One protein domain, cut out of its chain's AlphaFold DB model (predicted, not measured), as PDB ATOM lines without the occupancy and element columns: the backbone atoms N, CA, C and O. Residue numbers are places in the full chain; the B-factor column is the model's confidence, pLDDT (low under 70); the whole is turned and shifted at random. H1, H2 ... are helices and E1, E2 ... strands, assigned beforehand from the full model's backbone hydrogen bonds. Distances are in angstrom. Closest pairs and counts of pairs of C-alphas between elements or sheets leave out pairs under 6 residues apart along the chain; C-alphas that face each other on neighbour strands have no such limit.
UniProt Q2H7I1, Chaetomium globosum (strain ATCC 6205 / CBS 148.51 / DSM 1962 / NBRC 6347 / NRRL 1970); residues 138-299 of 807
ATOM      1  N   ILE A 138      28.962  -3.212 -32.382       93.19
ATOM      2  CA  ILE A 138      29.105  -4.293 -31.401       93.19
ATOM      3  C   ILE A 138      27.919  -5.237 -31.606       93.19
ATOM      4  O   ILE A 138      26.769  -4.814 -31.463       93.19
ATOM      5  N   HIS A 139      28.199  -6.479 -31.987       93.44
ATOM      6  CA  HIS A 139      27.176  -7.486 -32.257       93.44
ATOM      7  C   HIS A 139      26.615  -8.079 -30.967       93.44
ATOM      8  O   HIS A 139      27.267  -8.051 -29.922       93.44
ATOM      9  N   GLN A 140      25.386  -8.592 -31.042       90.38
ATOM     10  CA  GLN A 140      24.695  -9.135 -29.870       90.38
ATOM     11  C   GLN A 140      25.201 -10.528 -29.481       90.38
ATOM     12  O   GLN A 140      25.229 -10.863 -28.297       90.38
ATOM     13  N   ASN A 141      25.608 -11.328 -30.468       90.69
ATOM     14  CA  ASN A 141      26.008 -12.712 -30.257       90.69
ATOM     15  C   ASN A 141      27.496 -12.831 -29.891       90.69
ATOM     16  O   ASN A 141      28.355 -12.109 -30.396       90.69
ATOM     17  N   THR A 142      27.787 -13.808 -29.039       93.75
ATOM     18  CA  THR A 142      29.126 -14.331 -28.738       93.75
ATOM     19  C   THR A 142      29.206 -15.788 -29.196       93.75
ATOM     20  O   THR A 142      28.197 -16.389 -29.580       93.75
ATOM     21  N   LEU A 143      30.398 -16.389 -29.154       91.06
ATOM     22  CA  LEU A 143      30.531 -17.821 -29.436       91.06
ATOM     23  C   LEU A 143      29.752 -18.669 -28.418       91.06
ATOM     24  O   LEU A 143      29.135 -19.661 -28.803       91.06
ATOM     25  N   ASP A 144      29.719 -18.254 -27.150       92.50
ATOM     26  CA  ASP A 144      28.943 -18.924 -26.104       92.50
ATOM     27  C   ASP A 144      27.433 -18.842 -26.356       92.50
ATOM     28  O   ASP A 144      26.748 -19.868 -26.381       92.50
ATOM     29  N   SER A 145      26.906 -17.644 -26.636       91.50
ATOM     30  CA  SER A 145      25.468 -17.472 -26.884       91.50
ATOM     31  C   SER A 145      25.002 -18.250 -28.114       91.50
ATOM     32  O   SER A 145      23.883 -18.758 -28.141       91.50
ATOM     33  N   LEU A 146      25.868 -18.379 -29.120       87.25
ATOM     34  CA  LEU A 146      25.608 -19.182 -30.305       87.25
ATOM     35  C   LEU A 146      25.554 -20.682 -29.975       87.25
ATOM     36  O   LEU A 146      24.644 -21.366 -30.438       87.25
ATOM     37  N   ILE A 147      26.499 -21.207 -29.190       88.12
ATOM     38  CA  ILE A 147      26.523 -22.630 -28.806       88.12
ATOM     39  C   ILE A 147      25.298 -22.992 -27.960       88.12
ATOM     40  O   ILE A 147      24.728 -24.068 -28.129       88.12
ATOM     41  N   GLN A 148      24.886 -22.094 -27.066       88.06
ATOM     42  CA  GLN A 148      23.755 -22.317 -26.168       88.06
ATOM     43  C   GLN A 148      22.389 -22.109 -26.842       88.06
ATOM     44  O   GLN A 148      21.371 -22.560 -26.310       88.06
ATOM     45  N   ALA A 149      22.336 -21.440 -27.999       86.50
ATOM     46  CA  ALA A 149      21.081 -21.163 -28.685       86.50
ATOM     47  C   ALA A 149      20.416 -22.466 -29.190       86.50
ATOM     48  O   ALA A 149      21.017 -23.201 -29.978       86.50
ATOM     49  N   PRO A 150      19.144 -22.742 -28.826       78.69
ATOM     50  CA  PRO A 150      18.445 -23.972 -29.225       78.69
ATOM     51  C   PRO A 150      18.299 -24.156 -30.741       78.69
ATOM     52  O   PRO A 150      18.086 -25.269 -31.218       78.69
ATOM     53  N   SER A 151      18.369 -23.058 -31.497       79.00
ATOM     54  CA  SER A 151      18.265 -23.024 -32.956       79.00
ATOM     55  C   SER A 151      19.573 -23.356 -33.678       79.00
ATOM     56  O   SER A 151      19.555 -23.547 -34.894       79.00
ATOM     57  N   THR A 152      20.706 -23.419 -32.974       81.31
ATOM     58  CA  THR A 152      22.013 -23.648 -33.598       81.31
ATOM     59  C   THR A 152      22.176 -25.114 -33.984       81.31
ATOM     60  O   THR A 152      22.021 -26.026 -33.172       81.31
ATOM     61  N   ALA A 153      22.522 -25.365 -35.248       82.75
ATOM     62  CA  ALA A 153      22.720 -26.720 -35.742       82.75
ATOM     63  C   ALA A 153      23.869 -27.428 -34.999       82.75
ATOM     64  O   ALA A 153      24.954 -26.873 -34.826       82.75
ATOM     65  N   SER A 154      23.677 -28.705 -34.640       81.19
ATOM     66  CA  SER A 154      24.699 -29.509 -33.941       81.19
ATOM     67  C   SER A 154      26.042 -29.569 -34.691       81.19
ATOM     68  O   SER A 154      27.096 -29.653 -34.065       81.19
ATOM     69  N   ALA A 155      26.024 -29.495 -36.026       82.44
ATOM     70  CA  ALA A 155      27.239 -29.423 -36.837       82.44
ATOM     71  C   ALA A 155      28.025 -28.121 -36.599       82.44
ATOM     72  O   ALA A 155      29.245 -28.169 -36.471       82.44
ATOM     73  N   THR A 156      27.327 -26.988 -36.478       82.62
ATOM     74  CA  THR A 156      27.911 -25.677 -36.170       82.62
ATOM     75  C   THR A 156      28.518 -25.667 -34.773       82.62
ATOM     76  O   THR A 156      29.667 -25.265 -34.622       82.62
ATOM     77  N   VAL A 157      27.805 -26.202 -33.772       85.25
ATOM     78  CA  VAL A 157      28.331 -26.336 -32.400       85.25
ATOM     79  C   VAL A 157      29.632 -27.139 -32.397       85.25
ATOM     80  O   VAL A 157      30.649 -26.659 -31.908       85.25
ATOM     81  N   LYS A 158      29.644 -28.316 -33.036       85.44
ATOM     82  CA  LYS A 158      30.847 -29.158 -33.133       85.44
ATOM     83  C   LYS A 158      32.002 -28.469 -33.865       85.44
ATOM     84  O   LYS A 158      33.156 -28.685 -33.506       85.44
ATOM     85  N   ALA A 159      31.712 -27.681 -34.902       83.88
ATOM     86  CA  ALA A 159      32.728 -26.943 -35.648       83.88
ATOM     87  C   ALA A 159      33.372 -25.846 -34.788       83.88
ATOM     88  O   ALA A 159      34.598 -25.747 -34.761       83.88
ATOM     89  N   VAL A 160      32.562 -25.088 -34.040       86.56
ATOM     90  CA  VAL A 160      33.051 -24.079 -33.090       86.56
ATOM     91  C   VAL A 160      33.857 -24.745 -31.977       86.56
ATOM     92  O   VAL A 160      35.011 -24.386 -31.777       86.56
ATOM     93  N   GLU A 161      33.311 -25.765 -31.307       87.44
ATOM     94  CA  GLU A 161      33.988 -26.468 -30.206       87.44
ATOM     95  C   GLU A 161      35.338 -27.068 -30.609       87.44
ATOM     96  O   GLU A 161      36.266 -27.084 -29.802       87.44
ATOM     97  N   LYS A 162      35.455 -27.548 -31.853       86.81
ATOM     98  CA  LYS A 162      36.705 -28.076 -32.408       86.81
ATOM     99  C   LYS A 162      37.746 -26.982 -32.679       86.81
ATOM    100  O   LYS A 162      38.937 -27.280 -32.640       86.81
ATOM    101  N   GLY A 163      37.312 -25.764 -33.004       84.62
ATOM    102  CA  GLY A 163      38.195 -24.637 -33.323       84.62
ATOM    103  C   GLY A 163      38.598 -23.775 -32.121       84.62
ATOM    104  O   GLY A 163      39.475 -22.918 -32.257       84.62
ATOM    105  N   LEU A 164      37.983 -23.989 -30.954       88.38
ATOM    106  CA  LEU A 164      38.366 -23.344 -29.695       88.38
ATOM    107  C   LEU A 164      39.730 -23.835 -29.191       88.38
ATOM    108  O   LEU A 164      40.176 -24.946 -29.486       88.38
ATOM    109  N   SER A 165      40.375 -23.002 -28.380       88.25
ATOM    110  CA  SER A 165      41.647 -23.301 -27.735       88.25
ATOM    111  C   SER A 165      41.571 -24.567 -26.865       88.25
ATOM    112  O   SER A 165      40.579 -24.784 -26.160       88.25
ATOM    113  N   PRO A 166      42.627 -25.407 -26.855       86.94
ATOM    114  CA  PRO A 166      42.731 -26.529 -25.926       86.94
ATOM    115  C   PRO A 166      42.999 -26.071 -24.482       86.94
ATOM    116  O   PRO A 166      42.791 -26.846 -23.550       86.94
ATOM    117  N   HIS A 167      43.457 -24.831 -24.282       89.19
ATOM    118  CA  HIS A 167      43.701 -24.258 -22.961       89.19
ATOM    119  C   HIS A 167      42.395 -23.710 -22.376       89.19
ATOM    120  O   HIS A 167      41.733 -22.882 -23.000       89.19
ATOM    121  N   ALA A 168      42.008 -24.196 -21.193       89.81
ATOM    122  CA  ALA A 168      40.696 -23.929 -20.602       89.81
ATOM    123  C   ALA A 168      40.445 -22.439 -20.301       89.81
ATOM    124  O   ALA A 168      39.333 -21.954 -20.490       89.81
ATOM    125  N   ASP A 169      41.480 -21.720 -19.876       87.62
ATOM    126  CA  ASP A 169      41.459 -20.283 -19.600       87.62
ATOM    127  C   ASP A 169      41.263 -19.453 -20.880       87.62
ATOM    128  O   ASP A 169      40.351 -18.631 -20.955       87.62
ATOM    129  N   ILE A 170      42.036 -19.735 -21.933       91.12
ATOM    130  CA  ILE A 170      41.890 -19.077 -23.244       91.12
ATOM    131  C   ILE A 170      40.534 -19.422 -23.872       91.12
ATOM    132  O   ILE A 170      39.870 -18.552 -24.431       91.12
ATOM    133  N   ARG A 171      40.085 -20.676 -23.754       91.25
ATOM    134  CA  ARG A 171      38.790 -21.127 -24.277       91.25
ATOM    135  C   ARG A 171      37.620 -20.377 -23.645       91.25
ATOM    136  O   ARG A 171      36.683 -20.011 -24.350       91.25
ATOM    137  N   ALA A 172      37.663 -20.137 -22.336       92.06
ATOM    138  CA  ALA A 172      36.640 -19.349 -21.649       92.06
ATOM    139  C   ALA A 172      36.615 -17.890 -22.142       92.06
ATOM    140  O   ALA A 172      35.537 -17.322 -22.345       92.06
ATOM    141  N   ALA A 173      37.790 -17.306 -22.399       92.81
ATOM    142  CA  ALA A 173      37.908 -15.973 -22.984       92.81
ATOM    143  C   ALA A 173      37.370 -15.919 -24.427       92.81
ATOM    144  O   ALA A 173      36.670 -14.976 -24.782       92.81
ATOM    145  N   GLU A 174      37.640 -16.932 -25.256       91.81
ATOM    146  CA  GLU A 174      37.115 -17.016 -26.628       91.81
ATOM    147  C   GLU A 174      35.588 -17.113 -26.664       91.81
ATOM    148  O   GLU A 174      34.944 -16.453 -27.478       91.81
ATOM    149  N   LEU A 175      35.009 -17.926 -25.778       93.06
ATOM    150  CA  LEU A 175      33.564 -18.132 -25.690       93.06
ATOM    151  C   LEU A 175      32.818 -16.838 -25.338       93.06
ATOM    152  O   LEU A 175      31.791 -16.533 -25.945       93.06
ATOM    153  N   SER A 176      33.360 -16.063 -24.397       94.19
ATOM    154  CA  SER A 176      32.751 -14.834 -23.873       94.19
ATOM    155  C   SER A 176      33.142 -13.556 -24.631       94.19
ATOM    156  O   SER A 176      32.617 -12.479 -24.336       94.19
ATOM    157  N   ALA A 177      34.047 -13.652 -25.608       94.31
ATOM    158  CA  ALA A 177      34.589 -12.500 -26.314       94.31
ATOM    159  C   ALA A 177      33.517 -11.734 -27.120       94.31
ATOM    160  O   ALA A 177      32.741 -12.345 -27.863       94.31
ATOM    161  N   PRO A 178      33.496 -10.389 -27.046       96.06
ATOM    162  CA  PRO A 178      32.621  -9.571 -27.874       96.06
ATOM    163  C   PRO A 178      33.040  -9.623 -29.345       96.06
ATOM    164  O   PRO A 178      34.229  -9.619 -29.679       96.06
ATOM    165  N   VAL A 179      32.046  -9.595 -30.230       94.81
ATOM    166  CA  VAL A 179      32.246  -9.534 -31.680       94.81
ATOM    167  C   VAL A 179      31.972  -8.117 -32.158       94.81
ATOM    168  O   VAL A 179      30.901  -7.559 -31.912       94.81
ATOM    169  N   VAL A 180      32.954  -7.510 -32.820       94.38
ATOM    170  CA  VAL A 180      32.903  -6.095 -33.198       94.38
ATOM    171  C   VAL A 180      33.302  -5.925 -34.657       94.38
ATOM    172  O   VAL A 180      34.315  -6.460 -35.104       94.38
ATOM    173  N   SER A 181      32.521  -5.147 -35.396       90.81
ATOM    174  CA  SER A 181      32.838  -4.721 -36.758       90.81
ATOM    175  C   SER A 181      33.350  -3.291 -36.757       90.81
ATOM    176  O   SER A 181      32.764  -2.435 -36.099       90.81
ATOM    177  N   ILE A 182      34.431  -3.025 -37.495       88.56
ATOM    178  CA  ILE A 182      34.908  -1.651 -37.746       88.56
ATOM    179  C   ILE A 182      34.204  -1.035 -38.949       88.56
ATOM    180  O   ILE A 182      33.924   0.155 -38.948       88.56
ATOM    181  N   VAL A 183      33.903  -1.849 -39.959       86.25
ATOM    182  CA  VAL A 183      33.122  -1.489 -41.143       86.25
ATOM    183  C   VAL A 183      32.280  -2.687 -41.562       86.25
ATOM    184  O   VAL A 183      32.549  -3.825 -41.174       86.25
ATOM    185  N   ARG A 184      31.284  -2.444 -42.412       83.94
ATOM    186  CA  ARG A 184      30.534  -3.511 -43.082       83.94
ATOM    187  C   ARG A 184      31.511  -4.358 -43.905       83.94
ATOM    188  O   ARG A 184      32.248  -3.815 -44.726       83.94
ATOM    189  N   GLY A 185      31.546  -5.665 -43.663       80.38
ATOM    190  CA  GLY A 185      32.460  -6.581 -44.347       80.38
ATOM    191  C   GLY A 185      33.762  -6.912 -43.598       80.38
ATOM    192  O   GLY A 185      34.504  -7.781 -44.068       80.38
ATOM    193  N   MET A 186      34.048  -6.265 -42.455       85.69
ATOM    194  CA  MET A 186      35.200  -6.589 -41.599       85.69
ATOM    195  C   MET A 186      34.846  -6.634 -40.099       85.69
ATOM    196  O   MET A 186      34.535  -5.601 -39.495       85.69
ATOM    197  N   SER A 187      34.979  -7.813 -39.488       89.69
ATOM    198  CA  SER A 187      34.618  -8.110 -38.096       89.69
ATOM    199  C   SER A 187      35.719  -8.868 -37.354       89.69
ATOM    200  O   SER A 187      36.489  -9.628 -37.942       89.69
ATOM    201  N   PHE A 188      35.775  -8.706 -36.033       92.12
ATOM    202  CA  PHE A 188      36.737  -9.397 -35.179       92.12
ATOM    203  C   PHE A 188      36.100  -9.870 -33.874       92.12
ATOM    204  O   PHE A 188      35.308  -9.155 -33.260       92.12
ATOM    205  N   VAL A 189      36.485 -11.069 -33.440       93.44
ATOM    206  CA  VAL A 189      36.208 -11.585 -32.094       93.44
ATOM    207  C   VAL A 189      37.342 -11.109 -31.187       93.44
ATOM    208  O   VAL A 189      38.483 -11.541 -31.358       93.44
ATOM    209  N   LEU A 190      37.055 -10.182 -30.270       95.56
ATOM    210  CA  LEU A 190      38.070  -9.516 -29.447       95.56
ATOM    211  C   LEU A 190      38.298 -10.291 -28.144       95.56
ATOM    212  O   LEU A 190      37.593 -10.093 -27.155       95.56
ATOM    213  N   VAL A 191      39.299 -11.167 -28.129       94.38
ATOM    214  CA  VAL A 191      39.576 -12.077 -27.010       94.38
ATOM    215  C   VAL A 191      40.529 -11.413 -26.017       94.38
ATOM    216  O   VAL A 191      41.728 -11.299 -26.276       94.38
ATOM    217  N   ARG A 192      40.002 -10.969 -24.870       95.12
ATOM    218  CA  ARG A 192      40.824 -10.419 -23.781       95.12
ATOM    219  C   ARG A 192      41.481 -11.555 -23.005       95.12
ATOM    220  O   ARG A 192      40.784 -12.445 -22.534       95.12
ATOM    221  N   LEU A 193      42.793 -11.480 -22.830       93.56
ATOM    222  CA  LEU A 193      43.570 -12.371 -21.971       93.56
ATOM    223  C   LEU A 193      44.132 -11.589 -20.777       93.56
ATOM    224  O   LEU A 193      44.236 -10.361 -20.817       93.56
ATOM    225  N   GLU A 194      44.474 -12.300 -19.706       90.62
ATOM    226  CA  GLU A 194      44.894 -11.694 -18.436       90.62
ATOM    227  C   GLU A 194      46.397 -11.415 -18.378       90.62
ATOM    228  O   GLU A 194      46.832 -10.552 -17.621       90.62
ATOM    229  N   SER A 195      47.205 -12.128 -19.168       90.12
ATOM    230  CA  SER A 195      48.663 -12.006 -19.130       90.12
ATOM    231  C   SER A 195      49.321 -12.233 -20.487       90.12
ATOM    232  O   SER A 195      48.806 -12.948 -21.352       90.12
ATOM    233  N   LEU A 196      50.528 -11.682 -20.648       89.75
ATOM    234  CA  LEU A 196      51.376 -11.945 -21.815       89.75
ATOM    235  C   LEU A 196      51.733 -13.430 -21.950       89.75
ATOM    236  O   LEU A 196      51.896 -13.924 -23.060       89.75
ATOM    237  N   GLU A 197      51.792 -14.161 -20.837       89.19
ATOM    238  CA  GLU A 197      52.024 -15.604 -20.848       89.19
ATOM    239  C   GLU A 197      50.844 -16.359 -21.486       89.19
ATOM    240  O   GLU A 197      51.051 -17.312 -22.236       89.19
ATOM    241  N   GLN A 198      49.595 -15.952 -21.222       90.06
ATOM    242  CA  GLN A 198      48.424 -16.507 -21.919       90.06
ATOM    243  C   GLN A 198      48.430 -16.133 -23.405       90.06
ATOM    244  O   GLN A 198      48.174 -16.987 -24.253       90.06
ATOM    245  N   LEU A 199      48.774 -14.882 -23.732       89.69
ATOM    246  CA  LEU A 199      48.873 -14.421 -25.120       89.69
ATOM    247  C   LEU A 199      49.925 -15.210 -25.913       89.69
ATOM    248  O   LEU A 199      49.656 -15.607 -27.046       89.69
ATOM    249  N   GLY A 200      51.081 -15.510 -25.313       88.19
ATOM    250  CA  GLY A 200      52.125 -16.344 -25.919       88.19
ATOM    251  C   GLY A 200      51.719 -17.813 -26.090       88.19
ATOM    252  O   GLY A 200      52.143 -18.462 -27.044       88.19
ATOM    253  N   ARG A 201      50.847 -18.331 -25.214       87.69
ATOM    254  CA  ARG A 201      50.300 -19.699 -25.285       87.69
ATOM    255  C   ARG A 201      49.146 -19.859 -26.275       87.69
ATOM    256  O   ARG A 201      48.830 -20.994 -26.617       87.69
ATOM    257  N   ALA A 202      48.522 -18.770 -26.733       79.81
ATOM    258  CA  ALA A 202      47.437 -18.827 -27.712       79.81
ATOM    259  C   ALA A 202      47.924 -19.570 -28.977       79.81
ATOM    260  O   ALA A 202      48.800 -19.057 -29.685       79.81
ATOM    261  N   PRO A 203      47.438 -20.795 -29.253       66.56
ATOM    262  CA  PRO A 203      47.983 -21.577 -30.349       66.56
ATOM    263  C   PRO A 203      47.438 -21.045 -31.677       66.56
ATOM    264  O   PRO A 203      46.298 -20.575 -31.718       66.56
ATOM    265  N   PRO A 204      48.165 -21.188 -32.796       65.19
ATOM    266  CA  PRO A 204      47.559 -21.126 -34.121       65.19
ATOM    267  C   PRO A 204      46.673 -22.378 -34.304       65.19
ATOM    268  O   PRO A 204      47.060 -23.350 -34.947       65.19
ATOM    269  N   VAL A 205      45.518 -22.417 -33.630       57.38
ATOM    270  CA  VAL A 205      44.594 -23.566 -33.631       57.38
ATOM    271  C   VAL A 205      43.910 -23.698 -34.996       57.38
ATOM    272  O   VAL A 205      43.848 -22.746 -35.778       57.38
ATOM    273  N   ALA A 206      43.360 -24.890 -35.265       58.22
ATOM    274  CA  ALA A 206      42.370 -25.129 -36.309       58.22
ATOM    275  C   ALA A 206      41.316 -24.011 -36.308       58.22
ATOM    276  O   ALA A 206      40.663 -23.747 -35.298       58.22
ATOM    277  N   ASP A 207      41.211 -23.315 -37.434       65.69
ATOM    278  CA  ASP A 207      40.402 -22.111 -37.503       65.69
ATOM    279  C   ASP A 207      38.905 -22.439 -37.466       65.69
ATOM    280  O   ASP A 207      38.469 -23.472 -37.982       65.69
ATOM    281  N   ILE A 208      38.120 -21.550 -36.858       77.31
ATOM    282  CA  ILE A 208      36.664 -21.610 -36.950       77.31
ATOM    283  C   ILE A 208      36.306 -20.996 -38.301       77.31
ATOM    284  O   ILE A 208      36.608 -19.832 -38.560       77.31
ATOM    285  N   ASP A 209      35.659 -21.762 -39.177       77.44
ATOM    286  CA  ASP A 209      35.100 -21.190 -40.399       77.44
ATOM    287  C   ASP A 209      33.844 -20.383 -40.060       77.44
ATOM    288  O   ASP A 209      32.736 -20.913 -39.974       77.44
ATOM    289  N   PHE A 210      34.026 -19.081 -39.852       79.06
ATOM    290  CA  PHE A 210      32.933 -18.150 -39.581       79.06
ATOM    291  C   PHE A 210      32.000 -17.938 -40.783       79.06
ATOM    292  O   PHE A 210      30.914 -17.394 -40.604       79.06
ATOM    293  N   GLY A 211      32.378 -18.367 -41.995       71.12
ATOM    294  CA  GLY A 211      31.609 -18.139 -43.224       71.12
ATOM    295  C   GLY A 211      30.255 -18.857 -43.288       71.12
ATOM    296  O   GLY A 211      29.468 -18.578 -44.188       71.12
ATOM    297  N   GLY A 212      29.970 -19.758 -42.343       70.31
ATOM    298  CA  GLY A 212      28.706 -20.496 -42.243       70.31
ATOM    299  C   GLY A 212      28.022 -20.390 -40.879       70.31
ATOM    300  O   GLY A 212      27.225 -21.263 -40.537       70.31
ATOM    301  N   ILE A 213      28.371 -19.381 -40.075       79.69
ATOM    302  CA  ILE A 213      27.923 -19.259 -38.685       79.69
ATOM    303  C   ILE A 213      27.190 -17.934 -38.468       79.69
ATOM    304  O   ILE A 213      27.705 -16.870 -38.801       79.69
ATOM    305  N   ASP A 214      26.026 -17.991 -37.821       83.50
ATOM    306  CA  ASP A 214      25.180 -16.828 -37.508       83.50
ATOM    307  C   ASP A 214      25.679 -16.042 -36.278       83.50
ATOM    308  O   ASP A 214      24.958 -15.798 -35.309       83.50
ATOM    309  N   LEU A 215      26.958 -15.666 -36.303       85.88
ATOM    310  CA  LEU A 215      27.617 -14.922 -35.226       85.88
ATOM    311  C   LEU A 215      27.378 -13.404 -35.314       85.88
ATOM    312  O   LEU A 215      27.475 -12.705 -34.311       85.88
ATOM    313  N   LEU A 216      27.093 -12.882 -36.505       88.50
ATOM    314  CA  LEU A 216      26.909 -11.451 -36.751       88.50
ATOM    315  C   LEU A 216      25.421 -11.098 -36.793       88.50
ATOM    316  O   LEU A 216      24.593 -11.932 -37.158       88.50
ATOM    317  N   ASP A 217      25.094  -9.852 -36.444       87.12
ATOM    318  CA  ASP A 217      23.714  -9.356 -36.505       87.12
ATOM    319  C   ASP A 217      23.143  -9.455 -37.936       87.12
ATOM    320  O   ASP A 217      23.875  -9.408 -38.930       87.12
ATOM    321  N   GLU A 218      21.817  -9.560 -38.047       80.44
ATOM    322  CA  GLU A 218      21.138  -9.713 -39.336       80.44
ATOM    323  C   GLU A 218      21.286  -8.498 -40.275       80.44
ATOM    324  O   GLU A 218      21.637  -7.382 -39.885       80.44
ATOM    325  N   GLY A 219      20.969  -8.726 -41.553       80.88
ATOM    326  CA  GLY A 219      21.009  -7.712 -42.600       80.88
ATOM    327  C   GLY A 219      22.407  -7.529 -43.188       80.88
ATOM    328  O   GLY A 219      23.134  -8.491 -43.425       80.88
ATOM    329  N   GLU A 220      22.779  -6.277 -43.437       76.88
ATOM    330  CA  GLU A 220      23.994  -5.891 -44.170       76.88
ATOM    331  C   GLU A 220      25.314  -6.191 -43.420       76.88
ATOM    332  O   GLU A 220      26.393  -5.941 -43.954       76.88
ATOM    333  N   TRP A 221      25.246  -6.703 -42.185       82.69
ATOM    334  CA  TRP A 221      26.406  -7.094 -41.371       82.69
ATOM    335  C   TRP A 221      26.782  -8.569 -41.502       82.69
ATOM    336  O   TRP A 221      27.903  -8.936 -41.161       82.69
ATOM    337  N   ARG A 222      25.866  -9.411 -41.996       80.12
ATOM    338  CA  ARG A 222      26.019 -10.873 -41.996       80.12
ATOM    339  C   ARG A 222      27.155 -11.348 -42.903       80.12
ATOM    340  O   ARG A 222      27.842 -12.313 -42.589       80.12
ATOM    341  N   GLU A 223      27.384 -10.646 -44.010       77.19
ATOM    342  CA  GLU A 223      28.454 -10.949 -44.965       77.19
ATOM    343  C   GLU A 223      29.746 -10.205 -44.599       77.19
ATOM    344  O   GLU A 223      30.165  -9.261 -45.271       77.19
ATOM    345  N   SER A 224      30.388 -10.627 -43.508       79.44
ATOM    346  CA  SER A 224      31.624 -10.013 -43.026       79.44
ATOM    347  C   SER A 224      32.740 -11.026 -42.832       79.44
ATOM    348  O   SER A 224      32.520 -12.165 -42.423       79.44
ATOM    349  N   HIS A 225      33.967 -10.615 -43.148       80.19
ATOM    350  CA  HIS A 225      35.126 -11.413 -42.792       80.19
ATOM    351  C   HIS A 225      35.348 -11.339 -41.280       80.19
ATOM    352  O   HIS A 225      35.535 -10.245 -40.758       80.19
ATOM    353  N   THR A 226      35.392 -12.493 -40.615       86.12
ATOM    354  CA  THR A 226      35.592 -12.587 -39.166       86.12
ATOM    355  C   THR A 226      36.889 -13.323 -38.844       86.12
ATOM    356  O   THR A 226      37.164 -14.372 -39.426       86.12
ATOM    357  N   SER A 227      37.684 -12.767 -37.927       87.56
ATOM    358  CA  SER A 227      38.900 -13.386 -37.375       87.56
ATOM    359  C   SER A 227      38.991 -13.163 -35.862       87.56
ATOM    360  O   SER A 227      38.365 -12.247 -35.323       87.56
ATOM    361  N   ARG A 228      39.783 -13.983 -35.162       89.88
ATOM    362  CA  ARG A 228      40.046 -13.817 -33.724       89.88
ATOM    363  C   ARG A 228      41.224 -12.874 -33.503       89.88
ATOM    364  O   ARG A 228      42.268 -13.017 -34.138       89.88
ATOM    365  N   TYR A 229      41.050 -11.927 -32.589       93.25
ATOM    366  CA  TYR A 229      42.074 -10.963 -32.215       93.25
ATOM    367  C   TYR A 229      42.280 -11.003 -30.705       93.25
ATOM    368  O   TYR A 229      41.417 -10.573 -29.938       93.25
ATOM    369  N   TYR A 230      43.408 -11.571 -30.286       94.00
ATOM    370  CA  TYR A 230      43.754 -11.752 -28.882       94.00
ATOM    371  C   TYR A 230      44.511 -10.530 -28.391       94.00
ATOM    372  O   TYR A 230      45.391 -10.025 -29.093       94.00
ATOM    373  N   TYR A 231      44.191 -10.060 -27.190       94.94
ATOM    374  CA  TYR A 231      44.840  -8.887 -26.627       94.94
ATOM    375  C   TYR A 231      44.993  -8.956 -25.111       94.94
ATOM    376  O   TYR A 231      44.173  -9.540 -24.404       94.94
ATOM    377  N   VAL A 232      46.042  -8.298 -24.627       93.50
ATOM    378  CA  VAL A 232      46.334  -8.059 -23.212       93.50
ATOM    379  C   VAL A 232      46.554  -6.560 -23.046       93.50
ATOM    380  O   VAL A 232      47.303  -5.946 -23.810       93.50
ATOM    381  N   LEU A 233      45.876  -5.958 -22.073       87.88
ATOM    382  CA  LEU A 233      46.151  -4.580 -21.660       87.88
ATOM    383  C   LEU A 233      47.433  -4.590 -20.813       87.88
ATOM    384  O   LEU A 233      47.601  -5.512 -20.022       87.88
ATOM    385  N   GLY A 234      48.338  -3.621 -20.999       68.38
ATOM    386  CA  GLY A 234      49.617  -3.569 -20.269       68.38
ATOM    387  C   GLY A 234      49.473  -3.655 -18.739       68.38
ATOM    388  O   GLY A 234      48.400  -3.380 -18.206       68.38
ATOM    389  N   ASP A 235      50.563  -4.024 -18.047       49.59
ATOM    390  CA  ASP A 235      50.631  -4.527 -16.651       49.59
ATOM    391  C   ASP A 235      50.034  -3.633 -15.538       49.59
ATOM    392  O   ASP A 235      50.046  -3.999 -14.361       49.59
ATOM    393  N   LYS A 236      49.461  -2.476 -15.875       45.22
ATOM    394  CA  LYS A 236      48.517  -1.740 -15.029       45.22
ATOM    395  C   LYS A 236      47.416  -1.191 -15.929       45.22
ATOM    396  O   LYS A 236      47.720  -0.568 -16.944       45.22
ATOM    397  N   GLU A 237      46.148  -1.364 -15.556       34.81
ATOM    398  CA  GLU A 237      45.052  -0.620 -16.189       34.81
ATOM    399  C   GLU A 237      45.430   0.869 -16.263       34.81
ATOM    400  O   GLU A 237      45.643   1.515 -15.238       34.81
ATOM    401  N   GLY A 238      45.592   1.400 -17.478       43.56
ATOM    402  CA  GLY A 238      46.007   2.788 -17.676       43.56
ATOM    403  C   GLY A 238      47.509   3.065 -17.546       43.56
ATOM    404  O   GLY A 238      47.867   4.210 -17.277       43.56
ATOM    405  N   SER A 239      48.401   2.087 -17.769       43.09
ATOM    406  CA  SER A 239      49.823   2.367 -18.018       43.09
ATOM    407  C   SER A 239      49.965   3.123 -19.344       43.09
ATOM    408  O   SER A 239      50.137   2.554 -20.425       43.09
ATOM    409  N   VAL A 240      49.795   4.430 -19.239       54.69
ATOM    410  CA  VAL A 240      50.105   5.412 -20.258       54.69
ATOM    411  C   VAL A 240      51.621   5.386 -20.447       54.69
ATOM    412  O   VAL A 240      52.358   5.636 -19.495       54.69
ATOM    413  N   GLY A 241      52.091   5.022 -21.644       53.03
ATOM    414  CA  GLY A 241      53.510   5.174 -21.988       53.03
ATOM    415  C   GLY A 241      53.925   6.648 -21.917       53.03
ATOM    416  O   GLY A 241      53.058   7.519 -21.862       53.03
ATOM    417  N   GLU A 242      55.226   6.951 -21.962       46.34
ATOM    418  CA  GLU A 242      55.734   8.343 -21.945       46.34
ATOM    419  C   GLU A 242      55.037   9.257 -22.984       46.34
ATOM    420  O   GLU A 242      54.876  10.453 -22.756       46.34
ATOM    421  N   ASP A 243      54.513   8.661 -24.062       54.00
ATOM    422  CA  ASP A 243      53.755   9.294 -25.150       54.00
ATOM    423  C   ASP A 243      52.266   9.597 -24.854       54.00
ATOM    424  O   ASP A 243      51.544  10.034 -25.751       54.00
ATOM    425  N   GLY A 244      51.733   9.310 -23.662       65.44
ATOM    426  CA  GLY A 244      50.310   9.557 -23.370       65.44
ATOM    427  C   GLY A 244      49.340   8.444 -23.823       65.44
ATOM    428  O   GLY A 244      48.144   8.527 -23.546       65.44
ATOM    429  N   ARG A 245      49.833   7.385 -24.490       77.44
ATOM    430  CA  ARG A 245      49.012   6.312 -25.089       77.44
ATOM    431  C   ARG A 245      48.869   5.073 -24.198       77.44
ATOM    432  O   ARG A 245      49.832   4.644 -23.568       77.44
ATOM    433  N   THR A 246      47.696   4.438 -24.229       84.19
ATOM    434  CA  THR A 246      47.443   3.149 -23.555       84.19
ATOM    435  C   THR A 246      48.132   2.012 -24.309       84.19
ATOM    436  O   THR A 246      47.841   1.802 -25.488       84.19
ATOM    437  N   SER A 247      49.028   1.272 -23.649       88.44
ATOM    438  CA  SER A 247      49.754   0.155 -24.273       88.44
ATOM    439  C   SER A 247      48.935  -1.139 -24.301       88.44
ATOM    440  O   SER A 247      48.332  -1.532 -23.299       88.44
ATOM    441  N   ILE A 248      48.926  -1.813 -25.452       92.31
ATOM    442  CA  ILE A 248      48.223  -3.079 -25.672       92.31
ATOM    443  C   ILE A 248      49.138  -4.039 -26.436       92.31
ATOM    444  O   ILE A 248      49.741  -3.679 -27.449       92.31
ATOM    445  N   ARG A 249      49.201  -5.292 -25.984       93.44
ATOM    446  CA  ARG A 249      49.886  -6.388 -26.680       93.44
ATOM    447  C   ARG A 249      48.857  -7.262 -27.380       93.44
ATOM    448  O   ARG A 249      47.883  -7.665 -26.746       93.44
ATOM    449  N   THR A 250      49.047  -7.533 -28.671       94.56
ATOM    450  CA  THR A 250      48.041  -8.231 -29.487       94.56
ATOM    451  C   THR A 250      48.622  -9.327 -30.372       94.56
ATOM    452  O   THR A 250      49.804  -9.308 -30.719       94.56
ATOM    453  N   ARG A 251      47.763 -10.280 -30.756       92.62
ATOM    454  CA  ARG A 251      48.027 -11.311 -31.772       92.62
ATOM    455  C   ARG A 251      46.782 -11.529 -32.625       92.62
ATOM    456  O   ARG A 251      45.676 -11.645 -32.092       92.62
ATOM    457  N   LEU A 252      46.960 -11.623 -33.941       89.56
ATOM    458  CA  LEU A 252      45.896 -12.007 -34.867       89.56
ATOM    459  C   LEU A 252      46.202 -13.378 -35.462       89.56
ATOM    460  O   LEU A 252      47.175 -13.541 -36.196       89.56
ATOM    461  N   LEU A 253      45.351 -14.351 -35.153       82.50
ATOM    462  CA  LEU A 253      45.520 -15.735 -35.584       82.50
ATOM    463  C   LEU A 253      44.448 -16.072 -36.620       82.50
ATOM    464  O   LEU A 253      43.254 -15.886 -36.365       82.50
ATOM    465  N   ARG A 254      44.873 -16.563 -37.789       70.88
ATOM    466  CA  ARG A 254      43.991 -16.888 -38.914       70.88
ATOM    467  C   ARG A 254      44.480 -18.125 -39.659       70.88
ATOM    468  O   ARG A 254      45.634 -18.193 -40.049       70.88
ATOM    469  N   MET A 255      43.582 -19.066 -39.952       64.50
ATOM    470  CA  MET A 255      43.787 -20.182 -40.893       64.50
ATOM    471  C   MET A 255      45.146 -20.898 -40.752       64.50
ATOM    472  O   MET A 255      45.788 -21.219 -41.751       64.50
ATOM    473  N   GLY A 256      45.587 -21.144 -39.513       68.50
ATOM    474  CA  GLY A 256      46.839 -21.847 -39.208       68.50
ATOM    475  C   GLY A 256      48.121 -21.006 -39.290       68.50
ATOM    476  O   GLY A 256      49.204 -21.572 -39.176       68.50
ATOM    477  N   TYR A 257      48.025 -19.685 -39.468       76.56
ATOM    478  CA  TYR A 257      49.156 -18.756 -39.406       76.56
ATOM    479  C   TYR A 257      48.817 -17.495 -38.591       76.56
ATOM    480  O   TYR A 257      47.667 -17.245 -38.225       76.56
ATOM    481  N   GLU A 258      49.843 -16.713 -38.271       86.31
ATOM    482  CA  GLU A 258      49.735 -15.432 -37.569       86.31
ATOM    483  C   GLU A 258      50.032 -14.287 -38.541       86.31
ATOM    484  O   GLU A 258      50.948 -14.392 -39.360       86.31
ATOM    485  N   ASP A 259      49.240 -13.216 -38.478       87.88
ATOM    486  CA  ASP A 259      49.486 -11.995 -39.253       87.88
ATOM    487  C   ASP A 259      50.372 -11.037 -38.429       87.88
ATOM    488  O   ASP A 259      50.003 -10.717 -37.290       87.88
ATOM    489  N   PRO A 260      51.511 -10.548 -38.963       89.75
ATOM    490  CA  PRO A 260      52.428  -9.677 -38.223       89.75
ATOM    491  C   PRO A 260      51.793  -8.406 -37.652       89.75
ATOM    492  O   PRO A 260      52.119  -7.997 -36.538       89.75
ATOM    493  N   ALA A 261      50.889  -7.774 -38.408       91.94
ATOM    494  CA  ALA A 261      50.227  -6.539 -37.998       91.94
ATOM    495  C   ALA A 261      48.908  -6.326 -38.738       91.94
ATOM    496  O   ALA A 261      48.898  -6.209 -39.965       91.94
ATOM    497  N   THR A 262      47.807  -6.145 -38.013       90.12
ATOM    498  CA  THR A 262      46.490  -5.995 -38.641       90.12
ATOM    499  C   THR A 262      45.842  -4.673 -38.243       90.12
ATOM    500  O   THR A 262      45.143  -4.569 -37.236       90.12
ATOM    501  N   GLY A 263      46.040  -3.639 -39.066       89.88
ATOM    502  CA  GLY A 263      45.547  -2.286 -38.771       89.88
ATOM    503  C   GLY A 263      44.025  -2.194 -38.592       89.88
ATOM    504  O   GLY A 263      43.555  -1.459 -37.731       89.88
ATOM    505  N   SER A 264      43.239  -2.970 -39.346       88.94
ATOM    506  CA  SER A 264      41.779  -3.011 -39.175       88.94
ATOM    507  C   SER A 264      41.372  -3.595 -37.821       88.94
ATOM    508  O   SER A 264      40.528  -3.001 -37.158       88.94
ATOM    509  N   ALA A 265      42.007  -4.685 -37.375       91.38
ATOM    510  CA  ALA A 265      41.754  -5.294 -36.067       91.38
ATOM    511  C   ALA A 265      42.164  -4.363 -34.916       91.38
ATOM    512  O   ALA A 265      41.427  -4.207 -33.941       91.38
ATOM    513  N   ALA A 266      43.305  -3.683 -35.062       94.38
ATOM    514  CA  ALA A 266      43.765  -2.658 -34.132       94.38
ATOM    515  C   ALA A 266      42.755  -1.501 -34.010       94.38
ATOM    516  O   ALA A 266      42.384  -1.131 -32.895       94.38
ATOM    517  N   CYS A 267      42.241  -0.989 -35.135       93.62
ATOM    518  CA  CYS A 267      41.187   0.029 -35.148       93.62
ATOM    519  C   CYS A 267      39.890  -0.454 -34.491       93.62
ATOM    520  O   CYS A 267      39.273   0.301 -33.735       93.62
ATOM    521  N   THR A 268      39.478  -1.702 -34.740       94.00
ATOM    522  CA  THR A 268      38.300  -2.306 -34.101       94.00
ATOM    523  C   THR A 268      38.455  -2.363 -32.586       94.00
ATOM    524  O   THR A 268      37.557  -1.930 -31.864       94.00
ATOM    525  N   LEU A 269      39.595  -2.866 -32.100       95.50
ATOM    526  CA  LEU A 269      39.869  -2.989 -30.672       95.50
ATOM    527  C   LEU A 269      39.908  -1.620 -29.987       95.50
ATOM    528  O   LEU A 269      39.229  -1.425 -28.983       95.50
ATOM    529  N   ALA A 270      40.646  -0.661 -30.549       94.31
ATOM    530  CA  ALA A 270      40.729   0.696 -30.016       94.31
ATOM    531  C   ALA A 270      39.351   1.379 -29.975       94.31
ATOM    532  O   ALA A 270      38.992   1.987 -28.971       94.31
ATOM    533  N   SER A 271      38.542   1.213 -31.027       94.12
ATOM    534  CA  SER A 271      37.175   1.748 -31.080       94.12
ATOM    535  C   SER A 271      36.273   1.131 -30.015       94.12
ATOM    536  O   SER A 271      35.539   1.843 -29.333       94.12
ATOM    537  N   TYR A 272      36.352  -0.190 -29.830       94.81
ATOM    538  CA  TYR A 272      35.614  -0.892 -28.785       94.81
ATOM    539  C   TYR A 272      36.009  -0.407 -27.383       94.81
ATOM    540  O   TYR A 272      35.135  -0.098 -26.571       94.81
ATOM    541  N   LEU A 273      37.310  -0.295 -27.104       92.75
ATOM    542  CA  LEU A 273      37.813   0.177 -25.812       92.75
ATOM    543  C   LEU A 273      37.438   1.644 -25.554       92.75
ATOM    544  O   LEU A 273      37.014   1.970 -24.448       92.75
ATOM    545  N   ALA A 274      37.510   2.509 -26.571       91.19
ATOM    546  CA  ALA A 274      37.089   3.906 -26.468       91.19
ATOM    547  C   ALA A 274      35.593   4.020 -26.127       91.19
ATOM    548  O   ALA A 274      35.236   4.709 -25.171       91.19
ATOM    549  N   LEU A 275      34.727   3.268 -26.818       90.62
ATOM    550  CA  LEU A 275      33.291   3.211 -26.516       90.62
ATOM    551  C   LEU A 275      33.014   2.694 -25.096       90.62
ATOM    552  O   LEU A 275      32.141   3.218 -24.409       90.62
ATOM    553  N   LYS A 276      33.764   1.685 -24.629       88.50
ATOM    554  CA  LYS A 276      33.616   1.135 -23.271       88.50
ATOM    555  C   LYS A 276      34.142   2.055 -22.172       88.50
ATOM    556  O   LYS A 276      33.635   1.983 -21.059       88.50
ATOM    557  N   SER A 277      35.111   2.918 -22.474       82.38
ATOM    558  CA  SER A 277      35.637   3.897 -21.515       82.38
ATOM    559  C   SER A 277      34.637   5.011 -21.177       82.38
ATOM    560  O   SER A 277      34.724   5.605 -20.106       82.38
ATOM    561  N   GLY A 278      33.694   5.304 -22.085       70.06
ATOM    562  CA  GLY A 278      32.684   6.353 -21.912       70.06
ATOM    563  C   GLY A 278      33.224   7.790 -21.963       70.06
ATOM    564  O   GLY A 278      32.494   8.722 -21.634       70.06
ATOM    565  N   VAL A 279      34.486   8.000 -22.355       72.38
ATOM    566  CA  VAL A 279      35.101   9.337 -22.417       72.38
ATOM    567  C   VAL A 279      34.679  10.059 -23.700       72.38
ATOM    568  O   VAL A 279      35.273   9.850 -24.748       72.38
ATOM    569  N   VAL A 280      33.671  10.928 -23.611       76.00
ATOM    570  CA  VAL A 280      33.136  11.704 -24.747       76.00
ATOM    571  C   VAL A 280      33.954  12.976 -25.007       76.00
ATOM    572  O   VAL A 280      34.493  13.574 -24.076       76.00
ATOM    573  N   ASP A 281      34.060  13.379 -26.279       72.25
ATOM    574  CA  ASP A 281      34.719  14.613 -26.741       72.25
ATOM    575  C   ASP A 281      36.219  14.721 -26.399       72.25
ATOM    576  O   ASP A 281      36.801  15.810 -26.403       72.25
ATOM    577  N   LYS A 282      36.878  13.584 -26.148       78.44
ATOM    578  CA  LYS A 282      38.342  13.470 -26.087       78.44
ATOM    579  C   LYS A 282      38.830  12.359 -27.007       78.44
ATOM    580  O   LYS A 282      38.122  11.384 -27.256       78.44
ATOM    581  N   GLU A 283      40.047  12.523 -27.511       83.38
ATOM    582  CA  GLU A 283      40.727  11.499 -28.296       83.38
ATOM    583  C   GLU A 283      41.396  10.495 -27.344       83.38
ATOM    584  O   GLU A 283      42.191  10.866 -26.481       83.38
ATOM    585  N   ALA A 284      41.019   9.225 -27.464       87.88
ATOM    586  CA  ALA A 284      41.633   8.105 -26.775       87.88
ATOM    587  C   ALA A 284      42.734   7.518 -27.663       87.88
ATOM    588  O   ALA A 284      42.461   7.043 -28.768       87.88
ATOM    589  N   SER A 285      43.968   7.537 -27.167       89.69
ATOM    590  CA  SER A 285      45.145   7.097 -27.913       89.69
ATOM    591  C   SER A 285      45.681   5.762 -27.406       89.69
ATOM    592  O   SER A 285      45.913   5.571 -26.208       89.69
ATOM    593  N   PHE A 286      45.941   4.847 -28.335       91.25
ATOM    594  CA  PHE A 286      46.385   3.483 -28.069       91.25
ATOM    595  C   PHE A 286      47.685   3.181 -28.817       91.25
ATOM    596  O   PHE A 286      47.834   3.510 -29.995       91.25
ATOM    597  N   ALA A 287      48.626   2.543 -28.125       91.44
ATOM    598  CA  ALA A 287      49.865   2.014 -28.681       91.44
ATOM    599  C   ALA A 287      49.783   0.485 -28.668       91.44
ATOM    600  O   ALA A 287      49.844  -0.145 -27.614       91.44
ATOM    601  N   ILE A 288      49.592  -0.102 -29.844       93.38
ATOM    602  CA  ILE A 288      49.347  -1.528 -30.030       93.38
ATOM    603  C   ILE A 288      50.605  -2.164 -30.619       93.38
ATOM    604  O   ILE A 288      51.007  -1.813 -31.726       93.38
ATOM    605  N   THR A 289      51.193  -3.128 -29.914       94.06
ATOM    606  CA  THR A 289      52.329  -3.906 -30.424       94.06
ATOM    607  C   THR A 289      51.870  -5.321 -30.781       94.06
ATOM    608  O   THR A 289      51.415  -6.057 -29.900       94.06
ATOM    609  N   GLN A 290      52.059  -5.718 -32.041       94.06
ATOM    610  CA  GLN A 290      51.674  -7.021 -32.612       94.06
ATOM    611  C   GLN A 290      52.901  -7.764 -33.183       94.06
ATOM    612  O   GLN A 290      53.960  -7.165 -33.383       94.06
ATOM    613  N   GLY A 291      52.788  -9.079 -33.403       90.69
ATOM    614  CA  GLY A 291      53.742  -9.857 -34.210       90.69
ATOM    615  C   GLY A 291      55.076 -10.187 -33.532       90.69
ATOM    616  O   GLY A 291      55.998 -10.671 -34.185       90.69
ATOM    617  N   VAL A 292      55.212  -9.941 -32.226       91.19
ATOM    618  CA  VAL A 292      56.452 -10.210 -31.469       91.19
ATOM    619  C   VAL A 292      56.716 -11.709 -31.363       91.19
ATOM    620  O   VAL A 292      57.845 -12.145 -31.554       91.19
ATOM    621  N   GLU A 293      55.672 -12.496 -31.120       88.31
ATOM    622  CA  GLU A 293      55.726 -13.947 -30.955       88.31
ATOM    623  C   GLU A 293      56.203 -14.660 -32.232       88.31
ATOM    624  O   GLU A 293      56.848 -15.703 -32.152       88.31
ATOM    625  N   MET A 294      55.958 -14.063 -33.404       89.00
ATOM    626  CA  MET A 294      56.441 -14.551 -34.701       89.00
ATOM    627  C   MET A 294      57.715 -13.839 -35.202       89.00
ATOM    628  O   MET A 294      58.088 -13.989 -36.366       89.00
ATOM    629  N   GLY A 295      58.372 -13.036 -34.356       90.38
ATOM    630  CA  GLY A 295      59.614 -12.328 -34.692       90.38
ATOM    631  C   GLY A 295      59.455 -11.158 -35.673       90.38
ATOM    632  O   GLY A 295      60.446 -10.665 -36.200       90.38
ATOM    633  N   ARG A 296      58.224 -10.694 -35.919       93.19
ATOM    634  CA  ARG A 296      57.870  -9.585 -36.823       93.19
ATOM    635  C   ARG A 296      57.202  -8.449 -36.047       93.19
ATOM    636  O   ARG A 296      56.086  -8.027 -36.354       93.19
ATOM    637  N   ARG A 297      57.883  -7.979 -34.996       94.06
ATOM    638  CA  ARG A 297      57.376  -6.911 -34.124       94.06
ATOM    639  C   ARG A 297      56.909  -5.713 -34.956       94.06
ATOM    640  O   ARG A 297      57.649  -5.219 -35.805       94.06
ATOM    641  N   SER A 298      55.692  -5.273 -34.668       93.62
ATOM    642  CA  SER A 298      54.993  -4.200 -35.363       93.62
ATOM    643  C   SER A 298      54.350  -3.262 -34.348       93.62
ATOM    644  O   SER A 298      53.640  -3.730 -33.459       93.62
ATOM    645  N   ASP A 299      54.571  -1.958 -34.488       92.69
ATOM    646  CA  ASP A 299      54.074  -0.927 -33.576       92.69
ATOM    647  C   ASP A 299      53.035  -0.033 -34.283       92.69
ATOM    648  O   ASP A 299      53.328   0.744 -35.198       92.69
TER     649      ASP A 299
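AT A GLANCE: This is residues 138 to 299 of the 807 residues of a protein of Chaetomium globosum (strain ATCC 6205 / CBS 148.51 / DSM 1962 / NBRC 6347 / NRRL 1970) (UniProt Q2H7I1). A strongly twisted sheet of six strands, E1 to E6, curls round one long helix, H5, while H3 and H4 pack on the outside of the curl. Beyond H3, the short helices H1 and H2 form a hairpin that makes one end of the longest axis; the loop of residues 234 to 245 lies towards the other end. The printed part has 162 residues with five named helices and six named strands, in the order H1 H2 H3 E1 E2 H4 E3 E4 E5 H5 E6, and its class is mixed, helices and strands. The sheet is branched at E4, with E2 parallel to E3 and E4 to E6, and its other neighbours antiparallel. The whole is compact, with a radius of gyration of the C-alphas of 15.7 A and spans of 50 by 35 by 23 A.

IN THESE COORDINATES: Begin with the sheet at E1, residues 179 to 183, and E2, residues 186 to 192, which is 19.1 A long. Find C-alpha 225 at (35.126, -11.413, -42.792); from there E3 runs 24.8 A to residue 233. E4, residues 246 to 254, is 25.5 A long, and E5 is residues 257 to 259. E6 runs 21.9 A from residue 283 to residue 290, where you find its last C-alpha at (51.674, -7.021, -32.612). Now turn to the helices: H5, residues 263 to 277, is the longest at 20.8 A, and its first C-alpha is at (45.547, -2.286, -38.771). H1 is residues 143 to 148, H2 residues 154 to 163 and 14.4 A long, H3 residues 168 to 176 and 12.5 A long, and H4 residues 196 to 201.

HOW THE PARTS SIT: Start at E4, which has three neighbours: E3 on one side, beside its residues 248 to 252, and on the other side E5, beside 252 to 254, and E6, beside 246 to 251. E3, E4 and E5 form a meander, each strand the antiparallel neighbour of the one before; look at N 230 and O 251, 2.9 A, and N 254 and O 257, 2.9 A. E4 and E6 are parallel, with N 248 and O 287 at 2.9 A. E2, H4 and E3 make a strand-helix-strand unit, two parallel neighbour strands with a helix between, and N 189 and O 227 are 2.9 A apart. E1 and E2 are an antiparallel hairpin, with N 188 and O 180 at 2.8 A. The sheet curls round H5; the closest C-alphas of H5 and E1 are those of Thr 268 and Ile 182, 5.0 A, and of H5 and E6 those of Ala 274 and Ala 284, 6.2 A. H3 is on the sheet, over E2, at a height of 8.9 A and slantwise to the strands, at 48 degrees to E2 on the local plane; its closest C-alphas to E2 are Glu 174 and Val 191, 5.5 A. H4 is on the sheet too, only just over E3, with 4 of its 6 C-alphas falling on E3 and 2 on E4. H1 touches H3 about perpendicular, at 82 degrees, closest at the C-alphas of Asp 144 and Leu 175, 4.7 A. H1 and H2 touch as a helical hairpin at a shallow tilt of 34 degrees, only just short of steep, closest at the C-alphas of Ile 147 and Val 157, 5.5 A. H2 and H3 are apart. In H1, H2, H3, H4 and H5 every O i to N i+4 pair is within hydrogen-bond range.

THE WHOLE: The two C-alphas farthest apart are those of Ser 154 and Glu 242, 50.4 A. The printed part has no cut. The links H4 to E3, 23 residues, and E3 to E4, 12 residues, are long. Residues 276 to 281, of which 276 to 277 belong to H5, stand free. The mean pLDDT of the printed part is 84.1, and it is under 70 at residues 203 to 207, 234 to 244 and 255 to 256.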